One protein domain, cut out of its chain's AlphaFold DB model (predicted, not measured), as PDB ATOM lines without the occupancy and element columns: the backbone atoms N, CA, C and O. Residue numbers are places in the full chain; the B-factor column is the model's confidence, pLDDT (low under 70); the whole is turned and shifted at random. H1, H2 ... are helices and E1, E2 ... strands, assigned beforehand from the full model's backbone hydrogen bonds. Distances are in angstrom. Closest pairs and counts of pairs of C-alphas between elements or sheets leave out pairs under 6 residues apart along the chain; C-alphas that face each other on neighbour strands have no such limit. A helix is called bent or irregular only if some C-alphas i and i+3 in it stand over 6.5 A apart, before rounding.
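What this domain is: This is residues 52 to 159 and 189 to 211 of the 238 residues of the protein "HET-domain-containing protein" of Dendrothele bispora (strain CBS 962.96) (UniProt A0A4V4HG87). One strongly twisted sheet of seven strands curls round the helix H3, which packs on one face, while the four-residue H4 is on the opposite face. The kinked H5 and the short H6 touch each other and only graze the sheet, and H1 and H2 lie off it, H1 packed on H4. The printed part has 131 residues with six named helices and seven named strands, in the order E1 E2 E3 H1 H2 H3 E4 H4 H5 E5 H6 E6 E7, of mixed class. The mixed sheet runs E2 E1 E4 E3 E5 E6 E7. The whole is compact, with a radius of gyration of the C-alphas of 13.9 A, and rounded, with spans of 36 by 35 by 27 A.

Where its parts are: E1 is residues 52 to 54, from C-alpha 52 at (69.605, 10.912, 61.208), and E2 is 60 to 62. E3, residues 72 to 77, is 16.3 A long. H1 is residues 87 to 92, H2 is 95 to 99, and H3, 101 to 115, is 21.2 A long. E4 is residues 120 to 122 and H4 is 124 to 127. H5, residues 133 to 149, is 23.7 A long and irregular: C-alphas 141 and 144 are 7.6 A apart, and it has a kink of 54 degrees near residue 142. E5, residues 152 to 157, is 15.8 A long. H6 is residues 189 to 194, E6 is 199 to 203, and E7 is 208 to 211, ending at C-alpha 211, (74.071, 11.230, 84.214).

How they stand to each other: The hairpin E1 and E2 is antiparallel, with N 61 and O 52 at 2.8 A. E4 is antiparallel to E1, N 53 to O 121 2.8 A, and parallel to E3, N 73 to O 120 2.9 A. E3, H1 H2 H3, E4 form a strand-helix-strand unit, two parallel neighbour strands with helices between. E5 is parallel to E3, N 76 to O 154 2.8 A, and E6 to E5, N 157 to O 202 2.8 A. E4, H4 H5, E5 form a split unit, with E3 between its strands and a right-handed crossover. The hairpin E6 and E7 has N 201 and O 210 at 2.8 A. The closest C-alphas of H3 and E3 are Ala 73 and Ala 113, 6.5 A. H1 and H4 touch, with C-alphas 87 and 126 closest at 4.0 A. H2 is close to but not clearly touching H3, C-alphas 97 and 103 being closest at 6.7 A. H5, with residues 144 to 147 alone, touches H6 at a steep tilt of 42 degrees, the same way; C-alphas 144 and 191 are closest, 6.1 A. Every O i to N i+4 pair is within hydrogen-bond range in H1, H2, H3 and H6, and 11 of 13 in H5; H4 is too short for such a pair.

The domain as a whole: The two farthest C-alphas, of Gly 66 and Asp 159, are 39.4 A apart. Residues 160 to 188 are not printed, and C-alphas 159 and 189 are 15.1 A apart across this cut. Of the links printed whole, none is long. The mean pLDDT of the printed part is 93.9, and no printed residue is under 70.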
ATOM      1  N   LEU A  52      68.544  10.858  60.212       96.88
ATOM      2  CA  LEU A  52      69.605  10.912  61.208       96.88
ATOM      3  C   LEU A  52      70.820  11.611  60.602       96.88
ATOM      4  O   LEU A  52      70.917  11.758  59.390       96.88
ATOM      5  N   ILE A  53      71.746  12.046  61.444       98.06
ATOM      6  CA  ILE A  53      73.056  12.542  61.029       98.06
ATOM      7  C   ILE A  53      74.058  11.405  61.223       98.06
ATOM      8  O   ILE A  53      74.130  10.831  62.314       98.06
ATOM      9  N   ASP A  54      74.831  11.085  60.186       97.94
ATOM     10  CA  ASP A  54      76.008  10.230  60.315       97.94
ATOM     11  C   ASP A  54      77.081  10.983  61.107       97.94
ATOM     12  O   ASP A  54      77.554  12.054  60.724       97.94
ATOM     13  N   THR A  55      77.452  10.415  62.246       98.25
ATOM     14  CA  THR A  55      78.348  11.042  63.224       98.25
ATOM     15  C   THR A  55      79.788  11.194  62.736       98.25
ATOM     16  O   THR A  55      80.532  11.998  63.294       98.25
ATOM     17  N   ARG A  56      80.193  10.452  61.700       97.06
ATOM     18  CA  ARG A  56      81.545  10.510  61.130       97.06
ATOM     19  C   ARG A  56      81.623  11.505  59.991       97.06
ATOM     20  O   ARG A  56      82.633  12.188  59.853       97.06
ATOM     21  N   THR A  57      80.585  11.557  59.160       96.75
ATOM     22  CA  THR A  57      80.594  12.387  57.950       96.75
ATOM     23  C   THR A  57      79.861  13.712  58.120       96.75
ATOM     24  O   THR A  57      79.991  14.560  57.247       96.75
ATOM     25  N   LEU A  58      79.084  13.888  59.197       96.81
ATOM     26  CA  LEU A  58      78.188  15.032  59.405       96.81
ATOM     27  C   LEU A  58      77.185  15.230  58.256       96.81
ATOM     28  O   LEU A  58      76.770  16.349  57.979       96.81
ATOM     29  N   ASN A  59      76.769  14.137  57.612       96.19
ATOM     30  CA  ASN A  59      75.761  14.168  56.551       96.19
ATOM     31  C   ASN A  59      74.426  13.640  57.067       96.19
ATOM     32  O   ASN A  59      74.389  12.764  57.933       96.19
ATOM     33  N   LEU A  60      73.331  14.140  56.499       96.31
ATOM     34  CA  LEU A  60      72.006  13.585  56.749       96.31
ATOM     35  C   LEU A  60      71.839  12.265  55.988       96.31
ATOM     36  O   LEU A  60      72.218  12.143  54.826       96.31
ATOM     37  N   VAL A  61      71.258  11.284  56.669       95.06
ATOM     38  CA  VAL A  61      70.922   9.964  56.144       95.06
ATOM     39  C   VAL A  61      69.431   9.751  56.356       95.06
ATOM     40  O   VAL A  61      68.951   9.797  57.493       95.06
ATOM     41  N   ASP A  62      68.710   9.527  55.262       93.31
ATOM     42  CA  ASP A  62      67.298   9.159  55.294       93.31
ATOM     43  C   ASP A  62      67.153   7.638  55.457       93.31
ATOM     44  O   ASP A  62      67.812   6.849  54.780       93.31
ATOM     45  N   LEU A  63      66.284   7.235  56.379       89.56
ATOM     46  CA  LEU A  63      65.857   5.860  56.605       89.56
ATOM     47  C   LEU A  63      64.547   5.617  55.856       89.56
ATOM     48  O   LEU A  63      63.615   6.427  55.935       89.56
ATOM     49  N   ASN A  64      64.451   4.483  55.166       83.69
ATOM     50  CA  ASN A  64      63.227   4.099  54.477       83.69
ATOM     51  C   ASN A  64      62.224   3.485  55.453       83.69
ATOM     52  O   ASN A  64      62.563   2.967  56.522       83.69
ATOM     53  N   GLU A  65      60.950   3.512  55.071       77.06
ATOM     54  CA  GLU A  65      59.920   2.813  55.833       77.06
ATOM     55  C   GLU A  65      60.194   1.304  55.844       77.06
ATOM     56  O   GLU A  65      60.349   0.677  54.800       77.06
ATOM     57  N   GLY A  66      60.244   0.723  57.043       76.44
ATOM     58  CA  GLY A  66      60.533  -0.699  57.243       76.44
ATOM     59  C   GLY A  66      62.009  -1.029  57.475       76.44
ATOM     60  O   GLY A  66      62.294  -2.150  57.904       76.44
ATOM     61  N   ASP A  67      62.927  -0.074  57.285       81.12
ATOM     62  CA  ASP A  67      64.340  -0.286  57.594       81.12
ATOM     63  C   ASP A  67      64.535  -0.609  59.088       81.12
ATOM     64  O   ASP A  67      63.832  -0.079  59.963       81.12
ATOM     65  N   PRO A  68      65.489  -1.494  59.432       83.69
ATOM     66  CA  PRO A  68      65.840  -1.712  60.821       83.69
ATOM     67  C   PRO A  68      66.373  -0.409  61.413       83.69
ATOM     68  O   PRO A  68      67.344   0.160  60.928       83.69
ATOM     69  N   VAL A  69      65.754   0.035  62.507       85.12
ATOM     70  CA  VAL A  69      66.175   1.242  63.218       85.12
ATOM     71  C   VAL A  69      67.597   1.044  63.753       85.12
ATOM     72  O   VAL A  69      67.785   0.194  64.635       85.12
ATOM     73  N   PRO A  70      68.602   1.794  63.265       92.38
ATOM     74  CA  PRO A  70      69.951   1.673  63.789       92.38
ATOM     75  C   PRO A  70      70.002   2.246  65.212       92.38
ATOM     76  O   PRO A  70      69.189   3.099  65.561       92.38
ATOM     77  N   PRO A  71      70.951   1.837  66.066       95.19
ATOM     78  CA  PRO A  71      71.202   2.543  67.316       95.19
ATOM     79  C   PRO A  71      71.606   3.996  67.035       95.19
ATOM     80  O   PRO A  71      72.535   4.241  66.266       95.19
ATOM     81  N   TYR A  72      70.941   4.945  67.691       97.56
ATOM     82  CA  TYR A  72      71.238   6.371  67.560       97.56
ATOM     83  C   TYR A  72      71.299   7.067  68.919       97.56
ATOM     84  O   TYR A  72      70.673   6.633  69.895       97.56
ATOM     85  N   ALA A  73      72.063   8.150  68.976       98.25
ATOM     86  CA  ALA A  73      72.031   9.126  70.052       98.25
ATOM     87  C   ALA A  73      70.998  10.209  69.718       98.25
ATOM     88  O   ALA A  73      70.612  10.383  68.563       98.25
ATOM     89  N   ILE A  74      70.560  10.965  70.714       97.94
ATOM     90  CA  ILE A  74      69.700  12.129  70.501       97.94
ATOM     91  C   ILE A  74      70.290  13.339  71.213       97.94
ATOM     92  O   ILE A  74      70.733  13.222  72.357       97.94
ATOM     93  N   LEU A  75      70.328  14.487  70.538       97.56
ATOM     94  CA  LEU A  75      70.761  15.743  71.140       97.56
ATOM     95  C   LEU A  75      69.548  16.498  71.682       97.56
ATOM     96  O   LEU A  75      68.611  16.802  70.948       97.56
ATOM     97  N   SER A  76      69.599  16.824  72.967       95.94
ATOM     98  CA  SER A  76      68.702  17.763  73.622       95.94
ATOM     99  C   SER A  76      69.489  19.026  73.965       95.94
ATOM    100  O   SER A  76      70.490  18.995  74.686       95.94
ATOM    101  N   HIS A  77      69.037  20.167  73.450       93.19
ATOM    102  CA  HIS A  77      69.755  21.429  73.595       93.19
ATOM    103  C   HIS A  77      68.825  22.637  73.574       93.19
ATOM    104  O   HIS A  77      67.662  22.578  73.169       93.19
ATOM    105  N   ARG A  78      69.367  23.786  73.981       90.75
ATOM    106  CA  ARG A  78      68.718  25.081  73.772       90.75
ATOM    107  C   ARG A  78      69.097  25.658  72.417       90.75
ATOM    108  O   ARG A  78      70.268  25.656  72.039       90.75
ATOM    109  N   TRP A  79      68.097  26.181  71.717       89.06
ATOM    110  CA  TRP A  79      68.324  26.931  70.490       89.06
ATOM    111  C   TRP A  79      68.887  28.305  70.834       89.06
ATOM    112  O   TRP A  79      68.358  28.993  71.714       89.06
ATOM    113  N   ILE A  80      69.941  28.697  70.126       86.06
ATOM    114  CA  ILE A  80      70.566  30.012  70.269       86.06
ATOM    115  C   ILE A  80      70.036  30.895  69.137       86.06
ATOM    116  O   ILE A  80      70.096  30.531  67.961       86.06
ATOM    117  N   GLN A  81      69.464  32.046  69.487       87.31
ATOM    118  CA  GLN A  81      68.828  32.929  68.512       87.31
ATOM    119  C   GLN A  81      69.830  33.383  67.442       87.31
ATOM    120  O   GLN A  81      70.897  33.892  67.767       87.31
ATOM    121  N   GLY A  82      69.474  33.197  66.166       89.88
ATOM    122  CA  GLY A  82      70.322  33.570  65.026       89.88
ATOM    123  C   GLY A  82      71.584  32.716  64.857       89.88
ATOM    124  O   GLY A  82      72.457  33.074  64.076       89.88
ATOM    125  N   GLN A  83      71.708  31.625  65.612       93.81
ATOM    126  CA  GLN A  83      72.881  30.751  65.614       93.81
ATOM    127  C   GLN A  83      72.524  29.270  65.487       93.81
ATOM    128  O   GLN A  83      73.388  28.448  65.198       93.81
ATOM    129  N   GLU A  84      71.270  28.909  65.746       94.12
ATOM    130  CA  GLU A  84      70.771  27.578  65.441       94.12
ATOM    131  C   GLU A  84      70.676  27.396  63.925       94.12
ATOM    132  O   GLU A  84      70.278  28.322  63.222       94.12
ATOM    133  N   ILE A  85      71.022  26.204  63.449       95.12
ATOM    134  CA  ILE A  85      70.991  25.867  62.027       95.12
ATOM    135  C   ILE A  85      69.737  25.057  61.706       95.12
ATOM    136  O   ILE A  85      69.287  24.231  62.500       95.12
ATOM    137  N   SER A  86      69.137  25.340  60.562       94.88
ATOM    138  CA  SER A  86      67.983  24.630  60.022       94.88
ATOM    139  C   SER A  86      68.399  23.407  59.204       94.88
ATOM    140  O   SER A  86      69.560  23.252  58.836       94.88
ATOM    141  N   TYR A  87      67.425  22.557  58.874       94.94
ATOM    142  CA  TYR A  87      67.591  21.459  57.919       94.94
ATOM    143  C   TYR A  87      68.237  21.914  56.599       94.94
ATOM    144  O   TYR A  87      69.182  21.279  56.144       94.94
ATOM    145  N   GLN A  88      67.776  23.032  56.024       94.94
ATOM    146  CA  GLN A  88      68.300  23.520  54.747       94.94
ATOM    147  C   GLN A  88      69.746  24.012  54.873       94.94
ATOM    148  O   GLN A  88      70.594  23.597  54.096       94.94
ATOM    149  N   GLU A  89      70.052  24.808  55.902       94.81
ATOM    150  CA  GLU A  89      71.429  25.257  56.164       94.81
ATOM    151  C   GLU A  89      72.374  24.067  56.384       94.81
ATOM    152  O   GLU A  89      73.502  24.066  55.895       94.81
ATOM    153  N   PHE A  90      71.908  23.022  57.080       95.44
ATOM    154  CA  PHE A  90      72.692  21.805  57.293       95.44
ATOM    155  C   PHE A  90      73.013  21.076  55.980       95.44
ATOM    156  O   PHE A  90      74.116  20.554  55.838       95.44
ATOM    157  N   LEU A  91      72.068  21.040  55.031       93.75
ATOM    158  CA  LEU A  91      72.275  20.449  53.705       93.75
ATOM    159  C   LEU A  91      73.226  21.275  52.837       93.75
ATOM    160  O   LEU A  91      74.108  20.705  52.198       93.75
ATOM    161  N   ASP A  92      73.041  22.596  52.815       92.56
ATOM    162  CA  ASP A  92      73.845  23.502  51.992       92.56
ATOM    163  C   ASP A  92      75.303  23.519  52.479       92.56
ATOM    164  O   ASP A  92      76.243  23.517  51.681       92.56
ATOM    165  N   GLY A  93      75.495  23.464  53.804       88.31
ATOM    166  CA  GLY A  93      76.789  23.213  54.431       88.31
ATOM    167  C   GLY A  93      77.841  24.290  54.156       88.31
ATOM    168  O   GLY A  93      79.033  23.962  54.147       88.31
ATOM    169  N   ASP A  94      77.414  25.535  53.931       93.50
ATOM    170  CA  ASP A  94      78.291  26.671  53.646       93.50
ATOM    171  C   ASP A  94      79.185  27.065  54.841       93.50
ATOM    172  O   ASP A  94      79.015  26.620  55.983       93.50
ATOM    173  N   GLU A  95      80.209  27.876  54.566       92.88
ATOM    174  CA  GLU A  95      81.197  28.278  55.575       92.88
ATOM    175  C   GLU A  95      80.565  29.096  56.711       92.88
ATOM    176  O   GLU A  95      80.913  28.907  57.880       92.88
ATOM    177  N   GLU A  96      79.580  29.943  56.392       93.62
ATOM    178  CA  GLU A  96      78.840  30.715  57.391       93.62
ATOM    179  C   GLU A  96      78.110  29.778  58.361       93.62
ATOM    180  O   GLU A  96      78.262  29.908  59.577       93.62
ATOM    181  N   THR A  97      77.387  28.784  57.847       94.31
ATOM    182  CA  THR A  97      76.676  27.768  58.628       94.31
ATOM    183  C   THR A  97      77.634  27.012  59.533       94.31
ATOM    184  O   THR A  97      77.357  26.868  60.725       94.31
ATOM    185  N   ARG A  98      78.791  26.587  59.010       94.44
ATOM    186  CA  ARG A  98      79.808  25.865  59.795       94.44
ATOM    187  C   ARG A  98      80.407  26.703  60.927       94.44
ATOM    188  O   ARG A  98      80.857  26.136  61.921       94.44
ATOM    189  N   SER A  99      80.375  28.032  60.812       94.94
ATOM    190  CA  SER A  99      80.824  28.954  61.863       94.94
ATOM    191  C   SER A  99      79.784  29.192  62.972       94.94
ATOM    192  O   SER A  99      80.139  29.650  64.062       94.94
ATOM    193  N   LYS A 100      78.502  28.868  62.735       95.75
ATOM    194  CA  LYS A 100      77.425  29.098  63.708       95.75
ATOM    195  C   LYS A 100      77.568  28.173  64.913       95.75
ATOM    196  O   LYS A 100      77.808  26.971  64.790       95.75
ATOM    197  N   SER A 101      77.319  28.708  66.108       94.50
ATOM    198  CA  SER A 101      77.418  27.914  67.344       94.50
ATOM    199  C   SER A 101      76.442  26.726  67.400       94.50
ATOM    200  O   SER A 101      76.747  25.717  68.038       94.50
ATOM    201  N   GLY A 102      75.307  26.787  66.692       95.06
ATOM    202  CA  GLY A 102      74.409  25.645  66.506       95.06
ATOM    203  C   GLY A 102      75.073  24.478  65.771       95.06
ATOM    204  O   GLY A 102      74.949  23.341  66.226       95.06
ATOM    205  N   TYR A 103      75.838  24.762  64.711       96.31
ATOM    206  CA  TYR A 103      76.605  23.754  63.972       96.31
ATOM    207  C   TYR A 103      77.709  23.146  64.831       96.31
ATOM    208  O   TYR A 103      77.792  21.926  64.957       96.31
ATOM    209  N   LEU A 104      78.513  23.986  65.490       95.75
ATOM    210  CA  LEU A 104      79.622  23.532  66.338       95.75
ATOM    211  C   LEU A 104      79.148  22.599  67.460       95.75
ATOM    212  O   LEU A 104      79.794  21.596  67.764       95.75
ATOM    213  N   LYS A 105      77.979  22.888  68.039       95.25
ATOM    214  CA  LYS A 105      77.319  22.021  69.017       95.25
ATOM    215  C   LYS A 105      76.954  20.658  68.415       95.25
ATOM    216  O   LYS A 105      77.204  19.639  69.046       95.25
ATOM    217  N   ILE A 106      76.397  20.614  67.206       97.06
ATOM    218  CA  ILE A 106      76.053  19.349  66.534       97.06
ATOM    219  C   ILE A 106      77.311  18.549  66.187       97.06
ATOM    220  O   ILE A 106      77.342  17.339  66.413       97.06
ATOM    221  N   ALA A 107      78.365  19.216  65.715       97.56
ATOM    222  CA  ALA A 107      79.652  18.585  65.441       97.56
ATOM    223  C   ALA A 107      80.248  17.942  66.704       97.56
ATOM    224  O   ALA A 107      80.610  16.767  66.689       97.56
ATOM    225  N   ALA A 108      80.264  18.663  67.825       98.00
ATOM    226  CA  ALA A 108      80.729  18.125  69.103       98.00
ATOM    227  C   ALA A 108      79.844  16.975  69.629       98.00
ATOM    228  O   ALA A 108      80.357  15.988  70.167       98.00
ATOM    229  N   ALA A 109      78.528  17.036  69.400       98.31
ATOM    230  CA  ALA A 109      77.617  15.930  69.694       98.31
ATOM    231  C   ALA A 109      77.947  14.672  68.873       98.31
ATOM    232  O   ALA A 109      77.898  13.561  69.400       98.31
ATOM    233  N   CYS A 110      78.309  14.844  67.598       98.50
ATOM    234  CA  CYS A 110      78.724  13.755  66.717       98.50
ATOM    235  C   CYS A 110      80.053  13.133  67.157       98.50
ATOM    236  O   CYS A 110      80.162  11.908  67.178       98.50
ATOM    237  N   VAL A 111      81.025  13.947  67.585       98.50
ATOM    238  CA  VAL A 111      82.280  13.455  68.183       98.50
ATOM    239  C   VAL A 111      81.982  12.614  69.426       98.50
ATOM    240  O   VAL A 111      82.412  11.465  69.507       98.50
ATOM    241  N   THR A 112      81.148  13.129  70.332       98.44
ATOM    242  CA  THR A 112      80.726  12.408  71.546       98.44
ATOM    243  C   THR A 112      80.016  11.088  71.202       98.44
ATOM    244  O   THR A 112      80.251  10.054  71.822       98.44
ATOM    245  N   ALA A 113      79.144  11.083  70.189       98.31
ATOM    246  CA  ALA A 113      78.480   9.870  69.711       98.31
ATOM    247  C   ALA A 113      79.470   8.850  69.123       98.31
ATOM    248  O   ALA A 113      79.363   7.661  69.428       98.31
ATOM    249  N   CYS A 114      80.454   9.307  68.341       97.81
ATOM    250  CA  CYS A 114      81.521   8.466  67.802       97.81
ATOM    251  C   CYS A 114      82.328   7.780  68.914       97.81
ATOM    252  O   CYS A 114      82.579   6.576  68.827       97.81
ATOM    253  N   GLU A 115      82.699   8.516  69.965       97.75
ATOM    254  CA  GLU A 115      83.416   7.981  71.134       97.75
ATOM    255  C   GLU A 115      82.595   6.912  71.873       97.75
ATOM    256  O   GLU A 115      83.119   5.853  72.233       97.75
ATOM    257  N   ASP A 116      81.282   7.125  71.986       97.56
ATOM    258  CA  ASP A 116      80.317   6.157  72.523       97.56
ATOM    259  C   ASP A 116      80.000   4.997  71.545       97.56
ATOM    260  O   ASP A 116      79.201   4.109  71.867       97.56
ATOM    261  N   LYS A 117      80.651   4.956  70.370       98.19
ATOM    262  CA  LYS A 117      80.478   3.954  69.296       98.19
ATOM    263  C   LYS A 117      79.063   3.930  68.709       98.19
ATOM    264  O   LYS A 117      78.542   2.872  68.349       98.19
ATOM    265  N   ILE A 118      78.439   5.097  68.616       98.25
ATOM    266  CA  ILE A 118      77.110   5.297  68.046       98.25
ATOM    267  C   ILE A 118      77.274   6.048  66.728       98.25
ATOM    268  O   ILE A 118      77.708   7.190  66.719       98.25
ATOM    269  N   ASN A 119      76.912   5.409  65.613       98.00
ATOM    270  CA  ASN A 119      77.167   5.967  64.281       98.00
ATOM    271  C   ASN A 119      76.169   7.057  63.865       98.00
ATOM    272  O   ASN A 119      76.462   7.805  62.937       98.00
ATOM    273  N   PHE A 120      75.019   7.159  64.533       98.25
ATOM    274  CA  PHE A 120      73.945   8.068  64.143       98.25
ATOM    275  C   PHE A 120      73.474   8.937  65.304       98.25
ATOM    276  O   PHE A 120      73.363   8.466  66.439       98.25
ATOM    277  N   ILE A 121      73.127  10.189  65.020       98.38
ATOM    278  CA  ILE A 121      72.509  11.094  65.990       98.38
ATOM    279  C   ILE A 121      71.287  11.789  65.393       98.38
ATOM    280  O   ILE A 121      71.266  12.134  64.215       98.38
ATOM    281  N   TRP A 122      70.255  11.991  66.208       97.81
ATOM    282  CA  TRP A 122      69.104  12.814  65.854       97.81
ATOM    283  C   TRP A 122      69.187  14.187  66.517       97.81
ATOM    284  O   TRP A 122      69.460  14.284  67.717       97.81
ATOM    285  N   VAL A 123      68.898  15.236  65.746       96.94
ATOM    286  CA  VAL A 123      68.855  16.628  66.205       96.94
ATOM    287  C   VAL A 123      67.620  17.299  65.606       96.94
ATOM    288  O   VAL A 123      67.492  17.371  64.388       96.94
ATOM    289  N   ASP A 124      66.712  17.811  66.435       93.88
ATOM    290  CA  ASP A 124      65.413  18.349  66.001       93.88
ATOM    291  C   ASP A 124      65.521  19.482  64.966       93.88
ATOM    292  O   ASP A 124      64.687  19.605  64.070       93.88
ATOM    293  N   THR A 125      66.555  20.313  65.069       93.62
ATOM    294  CA  THR A 125      66.749  21.481  64.204       93.62
ATOM    295  C   THR A 125      67.190  21.131  62.790       93.62
ATOM    296  O   THR A 125      66.841  21.869  61.868       93.62
ATOM    297  N   CYS A 126      67.880  19.999  62.629       94.62
ATOM    298  CA  CYS A 126      68.482  19.563  61.368       94.62
ATOM    299  C   CYS A 126      67.826  18.312  60.789       94.62
ATOM    300  O   CYS A 126      67.872  18.106  59.588       94.62
ATOM    301  N   CYS A 127      67.225  17.451  61.609       96.25
ATOM    302  CA  CYS A 127      66.588  16.224  61.131       96.25
ATOM    303  C   CYS A 127      65.122  16.437  60.730       96.25
ATOM    304  O   CYS A 127      64.579  15.603  60.009       96.25
ATOM    305  N   ILE A 128      64.489  17.530  61.175       94.94
ATOM    306  CA  ILE A 128      63.107  17.880  60.827       94.94
ATOM    307  C   ILE A 128      63.124  18.978  59.769       94.94
ATOM    308  O   ILE A 128      63.611  20.085  60.025       94.94
ATOM    309  N   ASP A 129      62.518  18.708  58.616       94.50
ATOM    310  CA  ASP A 129      62.274  19.752  57.630       94.50
ATOM    311  C   ASP A 129      61.091  20.621  58.078       94.50
ATOM    312  O   ASP A 129      59.920  20.267  57.936       94.50
ATOM    313  N   LYS A 130      61.406  21.797  58.629       90.44
ATOM    314  CA  LYS A 130      60.402  22.767  59.087       90.44
ATOM    315  C   LYS A 130      59.637  23.435  57.939       90.44
ATOM    316  O   LYS A 130      58.600  24.042  58.204       90.44
ATOM    317  N   GLY A 131      60.119  23.326  56.699       92.06
ATOM    318  CA  GLY A 131      59.395  23.742  55.497       92.06
ATOM    319  C   GLY A 131      58.273  22.772  55.113       92.06
ATOM    320  O   GLY A 131      57.318  23.174  54.449       92.06
ATOM    321  N   SER A 132      58.331  21.525  55.590       94.06
ATOM    322  CA  SER A 132      57.326  20.493  55.338       94.06
ATOM    323  C   SER A 132      56.389  20.316  56.533       94.06
ATOM    324  O   SER A 132      56.736  19.723  57.557       94.06
ATOM    325  N   HIS A 133      55.148  20.794  56.404       93.19
ATOM    326  CA  HIS A 133      54.139  20.662  57.462       93.19
ATOM    327  C   HIS A 133      53.908  19.199  57.873       93.19
ATOM    328  O   HIS A 133      53.789  18.892  59.061       93.19
ATOM    329  N   GLU A 134      53.875  18.290  56.897       92.69
ATOM    330  CA  GLU A 134      53.719  16.858  57.148       92.69
ATOM    331  C   GLU A 134      54.876  16.293  57.974       92.69
ATOM    332  O   GLU A 134      54.651  15.490  58.884       92.69
ATOM    333  N   ASP A 135      56.109  16.727  57.689       90.94
ATOM    334  CA  ASP A 135      57.284  16.274  58.424       90.94
ATOM    335  C   ASP A 135      57.287  16.804  59.860       90.94
ATOM    336  O   ASP A 135      57.479  16.038  60.809       90.94
ATOM    337  N   VAL A 136      56.955  18.082  60.050       92.44
ATOM    338  CA  VAL A 136      56.803  18.686  61.382       92.44
ATOM    339  C   VAL A 136      55.760  17.941  62.215       92.44
ATOM    340  O   VAL A 136      56.047  17.528  63.342       92.44
ATOM    341  N   VAL A 137      54.556  17.725  61.675       91.81
ATOM    342  CA  VAL A 137      53.469  17.050  62.403       91.81
ATOM    343  C   VAL A 137      53.852  15.615  62.767       91.81
ATOM    344  O   VAL A 137      53.610  15.185  63.900       91.81
ATOM    345  N   ARG A 138      54.477  14.878  61.841       90.31
ATOM    346  CA  ARG A 138      54.954  13.509  62.081       90.31
ATOM    347  C   ARG A 138      55.972  13.464  63.218       90.31
ATOM    348  O   ARG A 138      55.818  12.656  64.138       90.31
ATOM    349  N   ASN A 139      56.987  14.328  63.166       91.50
ATOM    350  CA  ASN A 139      58.053  14.352  64.163       91.50
ATOM    351  C   ASN A 139      57.525  14.778  65.539       91.50
ATOM    352  O   ASN A 139      57.839  14.112  66.520       91.50
ATOM    353  N   ILE A 140      56.649  15.785  65.624       89.38
ATOM    354  CA  ILE A 140      56.032  16.203  66.898       89.38
ATOM    355  C   ILE A 140      55.267  15.049  67.553       89.38
ATOM    356  O   ILE A 140      55.419  14.810  68.750       89.38
ATOM    357  N   ARG A 141      54.469  14.304  66.776       90.94
ATOM    358  CA  ARG A 141      53.699  13.157  67.291       90.94
ATOM    359  C   ARG A 141      54.586  11.996  67.746       90.94
ATOM    360  O   ARG A 141      54.171  11.221  68.603       90.94
ATOM    361  N   SER A 142      55.793  11.896  67.199       91.62
ATOM    362  CA  SER A 142      56.696  10.757  67.393       91.62
ATOM    363  C   SER A 142      57.877  11.054  68.322       91.62
ATOM    364  O   SER A 142      58.593  10.137  68.719       91.62
ATOM    365  N   MET A 143      58.080  12.316  68.707       91.44
ATOM    366  CA  MET A 143      59.298  12.767  69.382       91.44
ATOM    367  C   MET A 143      59.549  12.028  70.699       91.44
ATOM    368  O   MET A 143      60.667  11.592  70.957       91.44
ATOM    369  N   TYR A 144      58.503  11.802  71.501       92.12
ATOM    370  CA  TYR A 144      58.619  11.016  72.732       92.12
ATOM    371  C   TYR A 144      59.172   9.609  72.462       92.12
ATOM    372  O   TYR A 144      60.052   9.133  73.180       92.12
ATOM    373  N   ALA A 145      58.683   8.945  71.408       92.38
ATOM    374  CA  ALA A 145      59.169   7.628  71.016       92.38
ATOM    375  C   ALA A 145      60.630   7.687  70.552       92.38
ATOM    376  O   ALA A 145      61.403   6.803  70.914       92.38
ATOM    377  N   TYR A 146      61.039   8.744  69.845       94.12
ATOM    378  CA  TYR A 146      62.436   8.924  69.440       94.12
ATOM    379  C   TYR A 146      63.366   9.058  70.650       94.12
ATOM    380  O   TYR A 146      64.341   8.323  70.778       94.12
ATOM    381  N   TYR A 147      63.015   9.915  71.610       94.88
ATOM    382  CA  TYR A 147      63.774  10.040  72.856       94.88
ATOM    383  C   TYR A 147      63.820   8.722  73.642       94.88
ATOM    384  O   TYR A 147      64.872   8.346  74.161       94.88
ATOM    385  N   ARG A 148      62.703   7.986  73.710       93.38
ATOM    386  CA  ARG A 148      62.625   6.687  74.399       93.38
ATOM    387  C   ARG A 148      63.462   5.593  73.737       93.38
ATOM    388  O   ARG A 148      64.009   4.739  74.441       93.38
ATOM    389  N   ASN A 149      63.509   5.589  72.408       93.00
ATOM    390  CA  ASN A 149      64.171   4.562  71.609       93.00
ATOM    391  C   ASN A 149      65.659   4.868  71.372       93.00
ATOM    392  O   ASN A 149      66.415   3.945  71.066       93.00
ATOM    393  N   ALA A 150      66.092   6.118  71.565       95.50
ATOM    394  CA  ALA A 150      67.497   6.497  71.520       95.50
ATOM    395  C   ALA A 150      68.334   5.700  72.535       95.50
ATOM    396  O   ALA A 150      67.921   5.418  73.667       95.50
ATOM    397  N   ARG A 151      69.564   5.365  72.139       96.31
ATOM    398  CA  ARG A 151      70.536   4.675  72.996       96.31
ATOM    399  C   ARG A 151      70.968   5.555  74.168       96.31
ATOM    400  O   ARG A 151      71.175   5.050  75.274       96.31
ATOM    401  N   VAL A 152      71.107   6.851  73.911       97.69
ATOM    402  CA  VAL A 152      71.488   7.880  74.875       97.69
ATOM    403  C   VAL A 152      70.957   9.232  74.412       97.69
ATOM    404  O   VAL A 152      70.948   9.525  73.219       97.69
ATOM    405  N   CYS A 153      70.512  10.044  75.364       98.19
ATOM    406  CA  CYS A 153      70.235  11.459  75.173       98.19
ATOM    407  C   CYS A 153      71.410  12.276  75.721       98.19
ATOM    408  O   CYS A 153      71.779  12.124  76.888       98.19
ATOM    409  N   TYR A 154      72.003  13.119  74.885       98.50
ATOM    410  CA  TYR A 154      72.995  14.104  75.299       98.50
ATOM    411  C   TYR A 154      72.277  15.420  75.573       98.50
ATOM    412  O   TYR A 154      71.717  16.019  74.660       98.50
ATOM    413  N   ALA A 155      72.267  15.849  76.831       97.56
ATOM    414  CA  ALA A 155      71.695  17.123  77.247       97.56
ATOM    415  C   ALA A 155      72.815  18.169  77.338       97.56
ATOM    416  O   ALA A 155      73.655  18.102  78.238       97.56
ATOM    417  N   HIS A 156      72.841  19.118  76.401       97.19
ATOM    418  CA  HIS A 156      73.850  20.180  76.353       97.19
ATOM    419  C   HIS A 156      73.383  21.424  77.119       97.19
ATOM    420  O   HIS A 156      72.394  22.072  76.753       97.19
ATOM    421  N   LEU A 157      74.107  21.759  78.187       95.88
ATOM    422  CA  LEU A 157      73.860  22.902  79.063       95.88
ATOM    423  C   LEU A 157      74.727  24.089  78.620       95.88
ATOM    424  O   LEU A 157      75.759  24.390  79.220       95.88
ATOM    425  N   ALA A 158      74.307  24.758  77.544       93.44
ATOM    426  CA  ALA A 158      75.058  25.853  76.917       93.44
ATOM    427  C   ALA A 158      75.320  27.069  77.833       93.44
ATOM    428  O   ALA A 158      76.189  27.880  77.536       93.44
ATOM    429  N   ASP A 159      74.577  27.205  78.932       93.25
ATOM    430  CA  ASP A 159      74.671  28.295  79.907       93.25
ATOM    431  C   ASP A 159      75.472  27.922  81.171       93.25
ATOM    432  O   ASP A 159      75.520  28.677  82.146       93.25
ATOM    433  N   THR A 189      61.718  19.915  78.160       78.81
ATOM    434  CA  THR A 189      62.622  19.291  79.149       78.81
ATOM    435  C   THR A 189      62.044  18.012  79.737       78.81
ATOM    436  O   THR A 189      62.749  17.028  79.921       78.81
ATOM    437  N   LEU A 190      60.737  18.008  80.012       82.06
ATOM    438  CA  LEU A 190      60.061  16.867  80.609       82.06
ATOM    439  C   LEU A 190      60.169  15.612  79.733       82.06
ATOM    440  O   LEU A 190      60.510  14.546  80.236       82.06
ATOM    441  N   GLN A 191      59.909  15.735  78.429       82.06
ATOM    442  CA  GLN A 191      60.009  14.602  77.505       82.06
ATOM    443  C   GLN A 191      61.471  14.215  77.283       82.06
ATOM    444  O   GLN A 191      61.802  13.034  77.347       82.06
ATOM    445  N   GLU A 192      62.343  15.210  77.111       86.94
ATOM    446  CA  GLU A 192      63.784  15.035  76.893       86.94
ATOM    447  C   GLU A 192      64.485  14.357  78.093       86.94
ATOM    448  O   GLU A 192      65.499  13.680  77.926       86.94
ATOM    449  N   LEU A 193      63.923  14.486  79.300       89.81
ATOM    450  CA  LEU A 193      64.422  13.894  80.544       89.81
ATOM    451  C   LEU A 193      63.785  12.531  80.869       89.81
ATOM    452  O   LEU A 193      64.484  11.592  81.273       89.81
ATOM    453  N   LEU A 194      62.457  12.423  80.741       91.19
ATOM    454  CA  LEU A 194      61.708  11.238  81.169       91.19
ATOM    455  C   LEU A 194      61.706  10.120  80.130       91.19
ATOM    456  O   LEU A 194      61.806   8.956  80.514       91.19
ATOM    457  N   ALA A 195      61.595  10.452  78.842       92.75
ATOM    458  CA  ALA A 195      61.478   9.437  77.804       92.75
ATOM    459  C   ALA A 195      62.768   8.608  77.644       92.75
ATOM    460  O   ALA A 195      62.660   7.376  77.617       92.75
ATOM    461  N   PRO A 196      63.983   9.200  77.596       93.62
ATOM    462  CA  PRO A 196      65.206   8.426  77.418       93.62
ATOM    463  C   PRO A 196      65.540   7.556  78.621       93.62
ATOM    464  O   PRO A 196      65.461   7.976  79.779       93.62
ATOM    465  N   LYS A 197      66.046   6.354  78.347       92.69
ATOM    466  CA  LYS A 197      66.572   5.456  79.389       92.69
ATOM    467  C   LYS A 197      67.873   5.987  80.000       92.69
ATOM    468  O   LYS A 197      68.079   5.857  81.202       92.69
ATOM    469  N   LYS A 198      68.732   6.605  79.183       96.00
ATOM    470  CA  LYS A 198      70.018   7.197  79.582       96.00
ATOM    471  C   LYS A 198      70.055   8.653  79.123       96.00
ATOM    472  O   LYS A 198      69.858   8.917  77.942       96.00
ATOM    473  N   VAL A 199      70.344   9.567  80.047       97.44
ATOM    474  CA  VAL A 199      70.672  10.967  79.741       97.44
ATOM    475  C   VAL A 199      72.044  11.268  80.327       97.44
ATOM    476  O   VAL A 199      72.296  10.919  81.487       97.44
ATOM    477  N   VAL A 200      72.915  11.886  79.534       98.19
ATOM    478  CA  VAL A 200      74.219  12.402  79.962       98.19
ATOM    479  C   VAL A 200      74.202  13.911  79.773       98.19
ATOM    480  O   VAL A 200      73.878  14.397  78.693       98.19
ATOM    481  N   PHE A 201      74.510  14.637  80.839       97.88
ATOM    482  CA  PHE A 201      74.574  16.089  80.845       97.88
ATOM    483  C   PHE A 201      75.996  16.532  80.534       97.88
ATOM    484  O   PHE A 201      76.945  16.052  81.160       97.88
ATOM    485  N   PHE A 202      76.115  17.472  79.609       97.69
ATOM    486  CA  PHE A 202      77.364  18.103  79.216       97.69
ATOM    487  C   PHE A 202      77.275  19.604  79.461       97.69
ATOM    488  O   PHE A 202      76.213  20.202  79.279       97.69
ATOM    489  N   ASP A 203      78.380  20.208  79.879       95.75
ATOM    490  CA  ASP A 203      78.477  21.660  80.004       95.75
ATOM    491  C   ASP A 203      78.652  22.331  78.624       95.75
ATOM    492  O   ASP A 203      78.696  21.665  77.583       95.75
ATOM    493  N   GLN A 204      78.775  23.658  78.594       94.81
ATOM    494  CA  GLN A 204      78.951  24.424  77.359       94.81
ATOM    495  C   GLN A 204      80.171  23.979  76.530       94.81
ATOM    496  O   GLN A 204      80.168  24.153  75.313       94.81
ATOM    497  N   SER A 205      81.192  23.408  77.178       94.75
ATOM    498  CA  SER A 205      82.463  22.988  76.574       94.75
ATOM    499  C   SER A 205      82.497  21.482  76.298       94.75
ATOM    500  O   SER A 205      83.574  20.940  76.069       94.75
ATOM    501  N   TRP A 206      81.339  20.810  76.332       96.12
ATOM    502  CA  TRP A 206      81.209  19.365  76.134       96.12
ATOM    503  C   TRP A 206      81.948  18.519  77.177       96.12
ATOM    504  O   TRP A 206      82.293  17.365  76.931       96.12
ATOM    505  N   VAL A 207      82.132  19.053  78.388       94.75
ATOM    506  CA  VAL A 207      82.656  18.281  79.519       94.75
ATOM    507  C   VAL A 207      81.498  17.542  80.206       94.75
ATOM    508  O   VAL A 207      80.488  18.177  80.535       94.75
ATOM    509  N   PRO A 208      81.610  16.221  80.461       95.31
ATOM    510  CA  PRO A 208      80.581  15.473  81.175       95.31
ATOM    511  C   PRO A 208      80.352  16.029  82.589       95.31
ATOM    512  O   PRO A 208      81.253  16.035  83.425       95.31
ATOM    513  N   VAL A 209      79.121  16.449  82.879       95.94
ATOM    514  CA  VAL A 209      78.682  16.893  84.215       95.94
ATOM    515  C   VAL A 209      78.212  15.699  85.047       95.94
ATOM    516  O   VAL A 209      78.452  15.620  86.250       95.94
ATOM    517  N   GLY A 210      77.512  14.763  84.409       95.94
ATOM    518  CA  GLY A 210      76.974  13.571  85.053       95.94
ATOM    519  C   GLY A 210      75.821  12.963  84.267       95.94
ATOM    520  O   GLY A 210      75.479  13.397  83.171       95.94
ATOM    521  N   THR A 211      75.202  11.934  84.829       97.19
ATOM    522  CA  THR A 211      74.071  11.230  84.214       97.19
ATOM    523  C   THR A 211      72.765  11.556  84.931       97.19
ATOM    524  O   THR A 211      72.781  11.967  86.092       97.19
TER     525      THR A 211